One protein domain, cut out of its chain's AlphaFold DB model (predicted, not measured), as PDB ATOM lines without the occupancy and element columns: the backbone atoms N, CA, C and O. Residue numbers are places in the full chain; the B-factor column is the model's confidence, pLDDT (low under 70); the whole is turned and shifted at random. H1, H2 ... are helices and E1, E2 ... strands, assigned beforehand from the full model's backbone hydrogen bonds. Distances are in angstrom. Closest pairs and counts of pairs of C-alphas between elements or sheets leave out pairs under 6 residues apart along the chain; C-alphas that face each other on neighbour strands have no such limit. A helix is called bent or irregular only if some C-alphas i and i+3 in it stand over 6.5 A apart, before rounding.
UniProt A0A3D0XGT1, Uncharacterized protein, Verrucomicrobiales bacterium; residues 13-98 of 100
ATOM      1  N   PHE A  13     367.367 257.689 299.884       89.69
ATOM      2  CA  PHE A  13     366.932 257.971 298.524       89.69
ATOM      3  C   PHE A  13     366.820 256.679 297.742       89.69
ATOM      4  O   PHE A  13     367.807 255.965 297.549       89.69
ATOM      5  N   HIS A  14     365.615 256.400 297.260       91.62
ATOM      6  CA  HIS A  14     365.403 255.312 296.329       91.62
ATOM      7  C   HIS A  14     365.826 255.733 294.920       91.62
ATOM      8  O   HIS A  14     365.457 256.798 294.427       91.62
ATOM      9  N   TRP A  15     366.586 254.876 294.253       93.25
ATOM     10  CA  TRP A  15     367.004 255.063 292.877       93.25
ATOM     11  C   TRP A  15     366.931 253.746 292.114       93.25
ATOM     12  O   TRP A  15     367.510 252.739 292.526       93.25
ATOM     13  N   GLN A  16     366.272 253.768 290.959       94.38
ATOM     14  CA  GLN A  16     366.278 252.647 290.033       94.38
ATOM     15  C   GLN A  16     367.360 252.852 288.973       94.38
ATOM     16  O   GLN A  16     367.454 253.896 288.325       94.38
ATOM     17  N   SER A  17     368.192 251.834 288.794       93.50
ATOM     18  CA  SER A  17     369.236 251.841 287.777       93.50
ATOM     19  C   SER A  17     368.676 251.735 286.356       93.50
ATOM     20  O   SER A  17     367.531 251.360 286.137       93.50
ATOM     21  N   GLN A  18     369.505 252.033 285.355       90.25
ATOM     22  CA  GLN A  18     369.148 251.756 283.962       90.25
ATOM     23  C   GLN A  18     369.010 250.243 283.724       90.25
ATOM     24  O   GLN A  18     369.810 249.471 284.251       90.25
ATOM     25  N   ASN A  19     368.082 249.843 282.846       89.12
ATOM     26  CA  ASN A  19     367.628 248.459 282.607       89.12
ATOM     27  C   ASN A  19     368.721 247.377 282.560       89.12
ATOM     28  O   ASN A  19     368.494 246.256 282.993       89.12
ATOM     29  N   ALA A  20     369.910 247.678 282.037       89.56
ATOM     30  CA  ALA A  20     370.974 246.687 281.885       89.56
ATOM     31  C   ALA A  20     371.847 246.472 283.140       89.56
ATOM     32  O   ALA A  20     372.614 245.508 283.173       89.56
ATOM     33  N   ALA A  21     371.801 247.367 284.133       92.44
ATOM     34  CA  ALA A  21     372.687 247.320 285.296       92.44
ATOM     35  C   ALA A  21     372.274 246.205 286.259       92.44
ATOM     36  O   ALA A  21     371.127 246.205 286.678       92.44
ATOM     37  N   ARG A  22     373.221 245.318 286.609       93.12
ATOM     38  CA  ARG A  22     373.035 244.122 287.446       93.12
ATOM     39  C   ARG A  22     374.006 244.066 288.625       93.12
ATOM     40  O   ARG A  22     375.138 244.532 288.469       93.12
ATOM     41  N   PRO A  23     373.630 243.436 289.752       95.25
ATOM     42  CA  PRO A  23     374.471 243.388 290.945       95.25
ATOM     43  C   PRO A  23     375.755 242.572 290.750       95.25
ATOM     44  O   PRO A  23     376.754 242.835 291.403       95.25
ATOM     45  N   ASP A  24     375.744 241.603 289.835       95.00
ATOM     46  CA  ASP A  24     376.822 240.636 289.617       95.00
ATOM     47  C   ASP A  24     377.921 241.131 288.661       95.00
ATOM     48  O   ASP A  24     379.015 240.567 288.646       95.00
ATOM     49  N   LYS A  25     377.670 242.172 287.849       93.56
ATOM     50  CA  LYS A  25     378.658 242.664 286.872       93.56
ATOM     51  C   LYS A  25     378.471 244.113 286.428       93.56
ATOM     52  O   LYS A  25     377.393 244.702 286.491       93.56
ATOM     53  N   GLY A  26     379.544 244.673 285.868       93.44
ATOM     54  CA  GLY A  26     379.525 245.970 285.193       93.44
ATOM     55  C   GLY A  26     379.127 247.122 286.119       93.44
ATOM     56  O   GLY A  26     379.645 247.251 287.228       93.44
ATOM     57  N   ARG A  27     378.212 247.984 285.654       93.19
ATOM     58  CA  ARG A  27     377.809 249.196 286.392       93.19
ATOM     59  C   ARG A  27     377.119 248.890 287.718       93.19
ATOM     60  O   ARG A  27     377.391 249.589 288.685       93.19
ATOM     61  N   GLY A  28     376.274 247.861 287.771       94.50
ATOM     62  CA  GLY A  28     375.555 247.523 288.997       94.50
ATOM     63  C   GLY A  28     376.492 247.019 290.097       94.50
ATOM     64  O   GLY A  28     376.462 247.552 291.203       94.50
ATOM     65  N   LEU A  29     377.431 246.127 289.759       96.38
ATOM     66  CA  LEU A  29     378.505 245.724 290.677       96.38
ATOM     67  C   LEU A  29     379.360 246.921 291.129       96.38
ATOM     68  O   LEU A  29     379.723 247.016 292.297       96.38
ATOM     69  N   SER A  30     379.644 247.875 290.231       95.81
ATOM     70  CA  SER A  30     380.374 249.098 290.596       95.81
ATOM     71  C   SER A  30     379.619 249.988 291.588       95.81
ATOM     72  O   SER A  30     380.294 250.724 292.303       95.81
ATOM     73  N   TYR A  31     378.282 249.982 291.613       95.19
ATOM     74  CA  TYR A  31     377.511 250.693 292.639       95.19
ATOM     75  C   TYR A  31     377.624 249.987 293.989       95.19
ATOM     76  O   TYR A  31     377.806 250.643 295.008       95.19
ATOM     77  N   ILE A  32     377.578 248.652 293.988       96.50
ATOM     78  CA  ILE A  32     377.682 247.851 295.213       96.50
ATOM     79  C   ILE A  32     379.065 248.010 295.851       96.50
ATOM     80  O   ILE A  32     379.172 248.347 297.022       96.50
ATOM     81  N   GLN A  33     380.125 247.859 295.057       97.12
ATOM     82  CA  GLN A  33     381.516 247.899 295.520       97.12
ATOM     83  C   GLN A  33     382.114 249.315 295.551       97.12
ATOM     84  O   GLN A  33     383.335 249.463 295.545       97.12
ATOM     85  N   HIS A  34     381.296 250.372 295.488       96.81
ATOM     86  CA  HIS A  34     381.822 251.733 295.343       96.81
ATOM     87  C   HIS A  34     382.741 252.120 296.516       96.81
ATOM     88  O   HIS A  34     383.819 252.649 296.267       96.81
ATOM     89  N   GLU A  35     382.389 251.773 297.760       95.31
ATOM     90  CA  GLU A  35     383.224 252.072 298.937       95.31
ATOM     91  C   GLU A  35     384.529 251.275 298.931       95.31
ATOM     92  O   GLU A  35     385.599 251.865 299.055       95.31
ATOM     93  N   GLU A  36     384.458 249.960 298.693       95.75
ATOM     94  CA  GLU A  36     385.634 249.077 298.609       95.75
ATOM     95  C   GLU A  36     386.629 249.532 297.533       95.75
ATOM     96  O   GLU A  36     387.838 249.375 297.676       95.75
ATOM     97  N   ARG A  37     386.123 250.125 296.446       95.06
ATOM     98  CA  ARG A  37     386.928 250.629 295.326       95.06
ATOM     99  C   ARG A  37     387.320 252.102 295.466       95.06
ATOM    100  O   ARG A  37     387.866 252.660 294.517       95.06
ATOM    101  N   GLY A  38     387.004 252.756 296.586       95.19
ATOM    102  CA  GLY A  38     387.273 254.183 296.797       95.19
ATOM    103  C   GLY A  38     386.519 255.109 295.831       95.19
ATOM    104  O   GLY A  38     386.914 256.253 295.617       95.19
ATOM    105  N   LYS A  39     385.437 254.623 295.214       95.25
ATOM    106  CA  LYS A  39     384.608 255.377 294.277       95.25
ATOM    107  C   LYS A  39     383.530 256.140 295.036       95.25
ATOM    108  O   LYS A  39     382.626 255.553 295.618       95.25
ATOM    109  N   GLN A  40     383.583 257.464 294.958       95.38
ATOM    110  CA  GLN A  40     382.575 258.328 295.561       95.38
ATOM    111  C   GLN A  40     381.333 258.450 294.665       95.38
ATOM    112  O   GLN A  40     381.447 258.673 293.458       95.38
ATOM    113  N   VAL A  41     380.147 258.332 295.262       95.69
ATOM    114  CA  VAL A  41     378.857 258.562 294.598       95.69
ATOM    115  C   VAL A  41     378.274 259.869 295.128       95.69
ATOM    116  O   VAL A  41     378.187 260.051 296.338       95.69
ATOM    117  N   ILE A  42     377.907 260.784 294.225       94.62
ATOM    118  CA  ILE A  42     377.304 262.085 294.550       94.62
ATOM    119  C   ILE A  42     375.856 262.097 294.071       94.62
ATOM    120  O   ILE A  42     375.580 261.714 292.931       94.62
ATOM    121  N   LEU A  43     374.945 262.549 294.929       91.62
ATOM    122  CA  LEU A  43     373.521 262.603 294.632       91.62
ATOM    123  C   LEU A  43     373.129 263.969 294.061       91.62
ATOM    124  O   LEU A  43     373.237 264.997 294.730       91.62
ATOM    125  N   PHE A  44     372.624 263.954 292.830       90.06
ATOM    126  CA  PHE A  44     372.019 265.109 292.175       90.06
ATOM    127  C   PHE A  44     370.524 264.874 291.997       90.06
ATOM    128  O   PHE A  44     370.119 263.854 291.437       90.06
ATOM    129  N   VAL A  45     369.709 265.828 292.437       84.81
ATOM    130  CA  VAL A  45     368.245 265.736 292.400       84.81
ATOM    131  C   VAL A  45     367.636 266.933 291.677       84.81
ATOM    132  O   VAL A  45     368.239 268.003 291.607       84.81
ATOM    133  N   ARG A  46     366.437 266.761 291.125       84.00
ATOM    134  CA  ARG A  46     365.620 267.839 290.548       84.00
ATOM    135  C   ARG A  46     364.143 267.496 290.717       84.00
ATOM    136  O   ARG A  46     363.797 266.321 290.649       84.00
ATOM    137  N   GLU A  47     363.304 268.507 290.909       73.00
ATOM    138  CA  GLU A  47     361.853 268.338 291.103       73.00
ATOM    139  C   GLU A  47     361.146 267.942 289.816       73.00
ATOM    140  O   GLU A  47     360.401 266.968 289.778       73.00
ATOM    141  N   GLN A  48     361.429 268.660 288.737       70.94
ATOM    142  CA  GLN A  48     360.875 268.376 287.424       70.94
ATOM    143  C   GLN A  48     361.986 268.461 286.384       70.94
ATOM    144  O   GLN A  48     363.045 269.048 286.614       70.94
ATOM    145  N   ALA A  49     361.777 267.826 285.232       70.06
ATOM    146  CA  ALA A  49     362.713 267.952 284.120       70.06
ATOM    147  C   ALA A  49     362.687 269.372 283.531       70.06
ATOM    148  O   ALA A  49     363.741 269.891 283.158       70.06
ATOM    149  N   SER A  50     361.506 269.994 283.513       71.69
ATOM    150  CA  SER A  50     361.269 271.325 282.967       71.69
ATOM    151  C   SER A  50     360.267 272.100 283.823       71.69
ATOM    152  O   SER A  50     359.424 271.484 284.465       71.69
ATOM    153  N   ASP A  51     360.346 273.430 283.807       70.12
ATOM    154  CA  ASP A  51     359.336 274.310 284.402       70.12
ATOM    155  C   ASP A  51     358.079 274.439 283.512       70.12
ATOM    156  O   ASP A  51     358.025 273.929 282.389       70.12
ATOM    157  N   GLU A  52     357.076 275.184 283.988       74.25
ATOM    158  CA  GLU A  52     355.827 275.495 283.264       74.25
ATOM    159  C   GLU A  52     356.048 276.184 281.903       74.25
ATOM    160  O   GLU A  52     355.139 276.265 281.079       74.25
ATOM    161  N   ARG A  53     357.261 276.690 281.653       75.00
ATOM    162  CA  ARG A  53     357.681 277.357 280.414       75.00
ATOM    163  C   ARG A  53     358.606 276.472 279.570       75.00
ATOM    164  O   ARG A  53     359.309 276.984 278.699       75.00
ATOM    165  N   CYS A  54     358.625 275.165 279.832       71.44
ATOM    166  CA  CYS A  54     359.460 274.164 279.167       71.44
ATOM    167  C   CYS A  54     360.978 274.404 279.288       71.44
ATOM    168  O   CYS A  54     361.750 273.864 278.493       71.44
ATOM    169  N   ARG A  55     361.442 275.177 280.276       71.75
ATOM    170  CA  ARG A  55     362.877 275.386 280.522       71.75
ATOM    171  C   ARG A  55     363.408 274.311 281.450       71.75
ATOM    172  O   ARG A  55     362.789 274.023 282.468       71.75
ATOM    173  N   ALA A  56     364.573 273.756 281.125       72.25
ATOM    174  CA  ALA A  56     365.208 272.736 281.950       72.25
ATOM    175  C   ALA A  56     365.484 273.268 283.364       72.25
ATOM    176  O   ALA A  56     366.129 274.307 283.532       72.25
ATOM    177  N   MET A  57     365.019 272.541 284.377       77.69
ATOM    178  CA  MET A  57     365.360 272.861 285.758       77.69
ATOM    179  C   MET A  57     366.780 272.393 286.086       77.69
ATOM    180  O   MET A  57     367.220 271.322 285.659       77.69
ATOM    181  N   GLY A  58     367.492 273.205 286.869       81.31
ATOM    182  CA  GLY A  58     368.818 272.863 287.374       81.31
ATOM    183  C   GLY A  58     368.775 271.692 288.357       81.31
ATOM    184  O   GLY A  58     367.783 271.478 289.054       81.31
ATOM    185  N   PHE A  59     369.874 270.944 288.425       84.31
ATOM    186  CA  PHE A  59     370.069 269.929 289.455       84.31
ATOM    187  C   PHE A  59     370.596 270.562 290.743       84.31
ATOM    188  O   PHE A  59     371.449 271.448 290.707       84.31
ATOM    189  N   ILE A  60     370.138 270.046 291.878       85.38
ATOM    190  CA  ILE A  60     370.668 270.346 293.204       85.38
ATOM    191  C   ILE A  60     371.628 269.222 293.586       85.38
ATOM    192  O   ILE A  60     371.269 268.047 293.516       85.38
ATOM    193  N   ASN A  61     372.843 269.580 293.995       89.31
ATOM    194  CA  ASN A  61     373.799 268.643 294.577       89.31
ATOM    195  C   ASN A  61     373.503 268.484 296.075       89.31
ATOM    196  O   ASN A  61     373.610 269.458 296.818       89.31
ATOM    197  N   LEU A  62     373.146 267.276 296.511       87.75
ATOM    198  CA  LEU A  62     372.926 266.958 297.929       87.75
ATOM    199  C   LEU A  62     374.175 266.398 298.621       87.75
ATOM    200  O   LEU A  62     374.170 266.219 299.833       87.75
ATOM    201  N   GLY A  63     375.245 266.148 297.869       91.44
ATOM    202  CA  GLY A  63     376.512 265.659 298.394       91.44
ATOM    203  C   GLY A  63     376.685 264.141 298.279       91.44
ATOM    204  O   GLY A  63     375.983 263.471 297.510       91.44
ATOM    205  N   PRO A  64     377.695 263.591 298.973       94.25
ATOM    206  CA  PRO A  64     378.066 262.191 298.849       94.25
ATOM    207  C   PRO A  64     377.079 261.250 299.548       94.25
ATOM    208  O   PRO A  64     376.579 261.531 300.639       94.25
ATOM    209  N   VAL A  65     376.860 260.088 298.935       94.69
ATOM    210  CA  VAL A  65     376.013 259.012 299.462       94.69
ATOM    211  C   VAL A  65     376.791 257.709 299.637       94.69
ATOM    212  O   VAL A  65     377.779 257.464 298.946       94.69
ATOM    213  N   CYS A  66     376.308 256.873 300.552       94.94
ATOM    214  CA  CYS A  66     376.697 255.474 300.710       94.94
ATOM    215  C   CYS A  66     375.553 254.559 300.285       94.94
ATOM    216  O   CYS A  66     374.375 254.917 300.376       94.94
ATOM    217  N   LEU A  67     375.902 253.345 299.879       95.38
ATOM    218  CA  LEU A  67     374.927 252.293 299.636       95.38
ATOM    219  C   LEU A  67     374.298 251.893 300.974       95.38
ATOM    220  O   LEU A  67     375.008 251.521 301.903       95.38
ATOM    221  N   ASN A  68     372.973 251.960 301.073       95.06
ATOM    222  CA  ASN A  68     372.238 251.433 302.222       95.06
ATOM    223  C   ASN A  68     371.739 250.013 301.946       95.06
ATOM    224  O   ASN A  68     371.922 249.112 302.756       95.06
ATOM    225  N   SER A  69     371.092 249.812 300.798       95.50
ATOM    226  CA  SER A  69     370.605 248.501 300.370       95.50
ATOM    227  C   SER A  69     370.379 248.466 298.859       95.50
ATOM    228  O   SER A  69     370.324 249.505 298.201       95.50
ATOM    229  N   TYR A  70     370.250 247.267 298.297       96.44
ATOM    230  CA  TYR A  70     369.828 247.073 296.915       96.44
ATOM    231  C   TYR A  70     368.978 245.808 296.772       96.44
ATOM    232  O   TYR A  70     369.071 244.884 297.580       96.44
ATOM    233  N   SER A  71     368.152 245.762 295.731       95.44
ATOM    234  CA  SER A  71     367.362 244.596 295.337       95.44
ATOM    235  C   SER A  71     367.126 244.595 293.823       95.44
ATOM    236  O   SER A  71     367.423 245.569 293.128       95.44
ATOM    237  N   GLY A  72     366.598 243.496 293.282       92.94
ATOM    238  CA  GLY A  72     366.400 243.357 291.838       92.94
ATOM    239  C   GLY A  72     367.709 243.160 291.067       92.94
ATOM    240  O   GLY A  72     368.784 242.996 291.643       92.94
ATOM    241  N   SER A  73     367.608 243.121 289.738       88.56
ATOM    242  CA  SER A  73     368.751 242.791 288.878       88.56
ATOM    243  C   SER A  73     368.750 243.527 287.549       88.56
ATOM    244  O   SER A  73     369.806 243.984 287.159       88.56
ATOM    245  N   GLN A  74     367.620 243.668 286.847       91.25
ATOM    246  CA  GLN A  74     367.530 244.404 285.575       91.25
ATOM    247  C   GLN A  74     366.149 245.060 285.444       91.25
ATOM    248  O   GLN A  74     365.238 244.430 284.909       91.25
ATOM    249  N   PRO A  75     365.961 246.295 285.942       91.56
ATOM    250  CA  PRO A  75     366.937 247.128 286.651       91.56
ATOM    251  C   PRO A  75     367.116 246.749 288.133       91.56
ATOM    252  O   PRO A  75     366.275 246.091 288.745       91.56
ATOM    253  N   MET A  76     368.229 247.182 288.725       95.75
ATOM    254  CA  MET A  76     368.411 247.211 290.181       95.75
ATOM    255  C   MET A  76     367.652 248.375 290.815       95.75
ATOM    256  O   MET A  76     367.667 249.484 290.279       95.75
ATOM    257  N   ASN A  77     367.099 248.129 291.997       96.38
ATOM    258  CA  ASN A  77     366.609 249.126 292.938       96.38
ATOM    259  C   ASN A  77     367.683 249.349 294.001       96.38
ATOM    260  O   ASN A  77     368.139 248.387 294.615       96.38
ATOM    261  N   ILE A  78     368.100 250.591 294.214       95.44
ATOM    262  CA  ILE A  78     369.157 250.945 295.157       95.44
ATOM    263  C   ILE A  78     368.632 252.000 296.118       95.44
ATOM    264  O   ILE A  78     368.083 253.011 295.695       95.44
ATOM    265  N   THR A  79     368.846 251.777 297.407       95.50
ATOM    266  CA  THR A  79     368.643 252.789 298.436       95.50
ATOM    267  C   THR A  79     369.995 253.388 298.787       95.50
ATOM    268  O   THR A  79     370.891 252.694 299.275       95.50
ATOM    269  N   TRP A  80     370.137 254.684 298.541       94.81
ATOM    270  CA  TRP A  80     371.297 255.486 298.907       94.81
ATOM    271  C   TRP A  80     371.035 256.219 300.218       94.81
ATOM    272  O   TRP A  80     369.924 256.683 300.445       94.81
ATOM    273  N   ARG A  81     372.055 256.357 301.063       92.75
ATOM    274  CA  ARG A  81     372.007 257.160 302.287       92.75
ATOM    275  C   ARG A  81     372.967 258.334 302.171       92.75
ATOM    276  O   ARG A  81     374.145 258.109 301.899       92.75
ATOM    277  N   LEU A  82     372.502 259.561 302.402       92.25
ATOM    278  CA  LEU A  82     373.402 260.718 302.490       92.25
ATOM    279  C   LEU A  82     374.404 260.548 303.638       92.25
ATOM    280  O   LEU A  82     374.056 260.086 304.727       92.25
ATOM    281  N   LYS A  83     375.665 260.918 303.384       90.25
ATOM    282  CA  LYS A  83     376.706 260.939 304.424       90.25
ATOM    283  C   LYS A  83     376.518 262.092 305.402       90.25
ATOM    284  O   LYS A  83     376.826 261.939 306.579       90.25
ATOM    285  N   GLU A  84     376.013 263.217 304.911       86.88
ATOM    286  CA  GLU A  84     375.775 264.431 305.683       86.88
ATOM    287  C   GLU A  84     374.294 264.807 305.621       86.88
ATOM    288  O   GLU A  84     373.642 264.573 304.599       86.88
ATOM    289  N   PRO A  85     373.737 265.377 306.700       81.00
ATOM    290  CA  PRO A  85     372.357 265.821 306.685       81.00
ATOM    291  C   PRO A  85     372.156 266.932 305.657       81.00
ATOM    292  O   PRO A  85     373.028 267.777 305.452       81.00
ATOM    293  N   ILE A  86     370.972 266.963 305.045       80.00
ATOM    294  CA  ILE A  86     370.602 268.027 304.113       80.00
ATOM    295  C   ILE A  86     370.668 269.368 304.862       80.00
ATOM    296  O   ILE A  86     370.003 269.518 305.895       80.00
ATOM    297  N   PRO A  87     371.435 270.354 304.370       73.12
ATOM    298  CA  PRO A  87     371.468 271.678 304.966       73.12
ATOM    299  C   PRO A  87     370.061 272.296 305.051       73.12
ATOM    300  O   PRO A  87     369.320 272.212 304.070       73.12
ATOM    301  N   PRO A  88     369.689 272.977 306.157       73.00
ATOM    302  CA  PRO A  88     368.355 273.558 306.366       73.00
ATOM    303  C   PRO A  88     367.810 274.367 305.179       73.00
ATOM    304  O   PRO A  88     366.632 274.274 304.849       73.00
ATOM    305  N   TYR A  89     368.672 275.109 304.481       72.25
ATOM    306  CA  TYR A  89     368.279 275.932 303.334       72.25
ATOM    307  C   TYR A  89     367.880 275.121 302.085       72.25
ATOM    308  O   TYR A  89     367.178 275.649 301.226       72.25
ATOM    309  N   LEU A  90     368.288 273.849 301.979       72.00
ATOM    310  CA  LEU A  90     367.907 272.948 300.886       72.00
ATOM    311  C   LEU A  90     366.630 272.157 301.181       72.00
ATOM    312  O   LEU A  90     366.060 271.590 300.253       72.00
ATOM    313  N   TRP A  91     366.138 272.136 302.425       66.50
ATOM    314  CA  TRP A  91     364.962 271.339 302.797       66.50
ATOM    315  C   TRP A  91     363.700 271.726 302.027       66.50
ATOM    316  O   TRP A  91     362.970 270.841 301.597       66.50
ATOM    317  N   ASN A  92     363.468 273.013 301.755       64.94
ATOM    318  CA  ASN A  92     362.294 273.448 300.982       64.94
ATOM    319  C   ASN A  92     362.262 272.862 299.561       64.94
ATOM    320  O   ASN A  92     361.184 272.646 299.005       64.94
ATOM    321  N   SER A  93     363.438 272.600 298.985       64.44
ATOM    322  CA  SER A  93     363.586 271.985 297.668       64.44
ATOM    323  C   SER A  93     363.710 270.465 297.747       64.44
ATOM    324  O   SER A  93     363.202 269.790 296.866       64.44
ATOM    325  N   ALA A  94     364.360 269.917 298.779       62.12
ATOM    326  CA  ALA A  94     364.659 268.491 298.902       62.12
ATOM    327  C   ALA A  94     363.539 267.672 299.566       62.12
ATOM    328  O   ALA A  94     363.287 266.546 299.146       62.12
ATOM    329  N   ALA A  95     362.819 268.226 300.547       60.09
ATOM    330  CA  ALA A  95     361.721 267.535 301.232       60.09
ATOM    331  C   ALA A  95     360.581 267.176 300.270       60.09
ATOM    332  O   ALA A  95     359.997 266.102 300.368       60.09
ATOM    333  N   LYS A  96     360.319 268.043 299.284       61.41
ATOM    334  CA  LYS A  96     359.355 267.770 298.210       61.41
ATOM    335  C   LYS A  96     359.758 266.586 297.321       61.41
ATOM    336  O   LYS A  96     358.896 265.999 296.686       61.41
ATOM    337  N   LEU A  97     361.044 266.230 297.287       57.81
ATOM    338  CA  LEU A  97     361.590 265.143 296.464       57.81
ATOM    339  C   LEU A  97     361.601 263.803 297.198       57.81
ATOM    340  O   LEU A  97     361.592 262.763 296.552       57.81
ATOM    341  N   ALA A  98     361.652 263.828 298.532       53.59
ATOM    342  CA  ALA A  98     361.714 262.628 299.367       53.59
ATOM    343  C   ALA A  98     360.338 261.977 299.609       53.59
ATOM    344  O   ALA A  98     360.278 260.821 300.015       53.59
TER     345      ALA A  98
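This is residues 13 to 98 of the 100 residues of an uncharacterized protein of Verrucomicrobiales bacterium (UniProt A0A3D0XGT1). One four-stranded antiparallel sheet, curled like part of a barrel and strongly twisted, runs through the domain, with the short helix H1 near one end and H2 near the other. The long strand E3 bends along its length, pairing with E2 over residues 60 to 65 and with E4 over residues 65 to 72, while the long loop of residues 46 to 59 reaches away from the body near the end where H2 lies. The 86 printed residues hold, in order, E1, H1, E2, E3, E4 and H2; the sheet's order is E1, E4, E3, E2, and the class is mixed, helices and strands. The whole is only just loose, close to compact, with a radius of gyration of the C-alphas of 14.4 A and spans of 41 by 28 by 18 A.

Find C-alpha 13 at (366.932, 257.971, 298.524); there strand E1 begins, residues 13 to 16, 10.0 A long. Helix H1 follows at residues 26 to 32, 10.4 A, then strand E2 at residues 41 to 45, 13.0 A. Go to C-alpha 60 at (370.668, 270.346, 293.204), where strand E3 sets out and runs to residue 72, 27.4 A away. Strand E4, residues 76 to 82, covers 18.9 A. Helix H2, residues 88 to 98, covers 14.6 A and ends at C-alpha 98 at (361.714, 262.628, 299.367); it is only just irregular, with C-alphas 89 and 92 6.9 A apart.

Start at the edge strand E1, antiparallel to E4 at 156 degrees, where N 13 and O 80 are 2.8 A apart. E4 and E3 form a hairpin, antiparallel at 137 degrees, with N 77 and O 71 at 2.8 A. E3 bends by 86 degrees at residue 63. E2 and E3 are a hairpin too, with N 60 and O 45 at 2.8 A; E2, E3 and E4 make a meander, each strand the antiparallel neighbour of the one before. H1 only grazes the sheet with its residues 28 to 32; its closest C-alphas to E3 are those of Ile 32 and Leu 67, 6.8 A. H2 is on the sheet at a height of 9.4 A, only just over E3, with 4 of its C-alphas falling on E3 and 2 on E2. It runs slantwise to the strands, at 35 degrees to E3 on the local plane. H1 and H2 are apart. In H1 every O i to N i+4 pair is within hydrogen-bond range; in H2 3 of 7 are, beside 5 of 8 O i to N i+3 pairs.

Look to Glu 36 and Arg 53 for the two C-alphas farthest apart, 43.7 A. The printed part has no cut. The link from E2 to E3, 14 residues, is long. Confidence is under 70 at residues 91 to 98; the mean pLDDT of the printed part is 86.0.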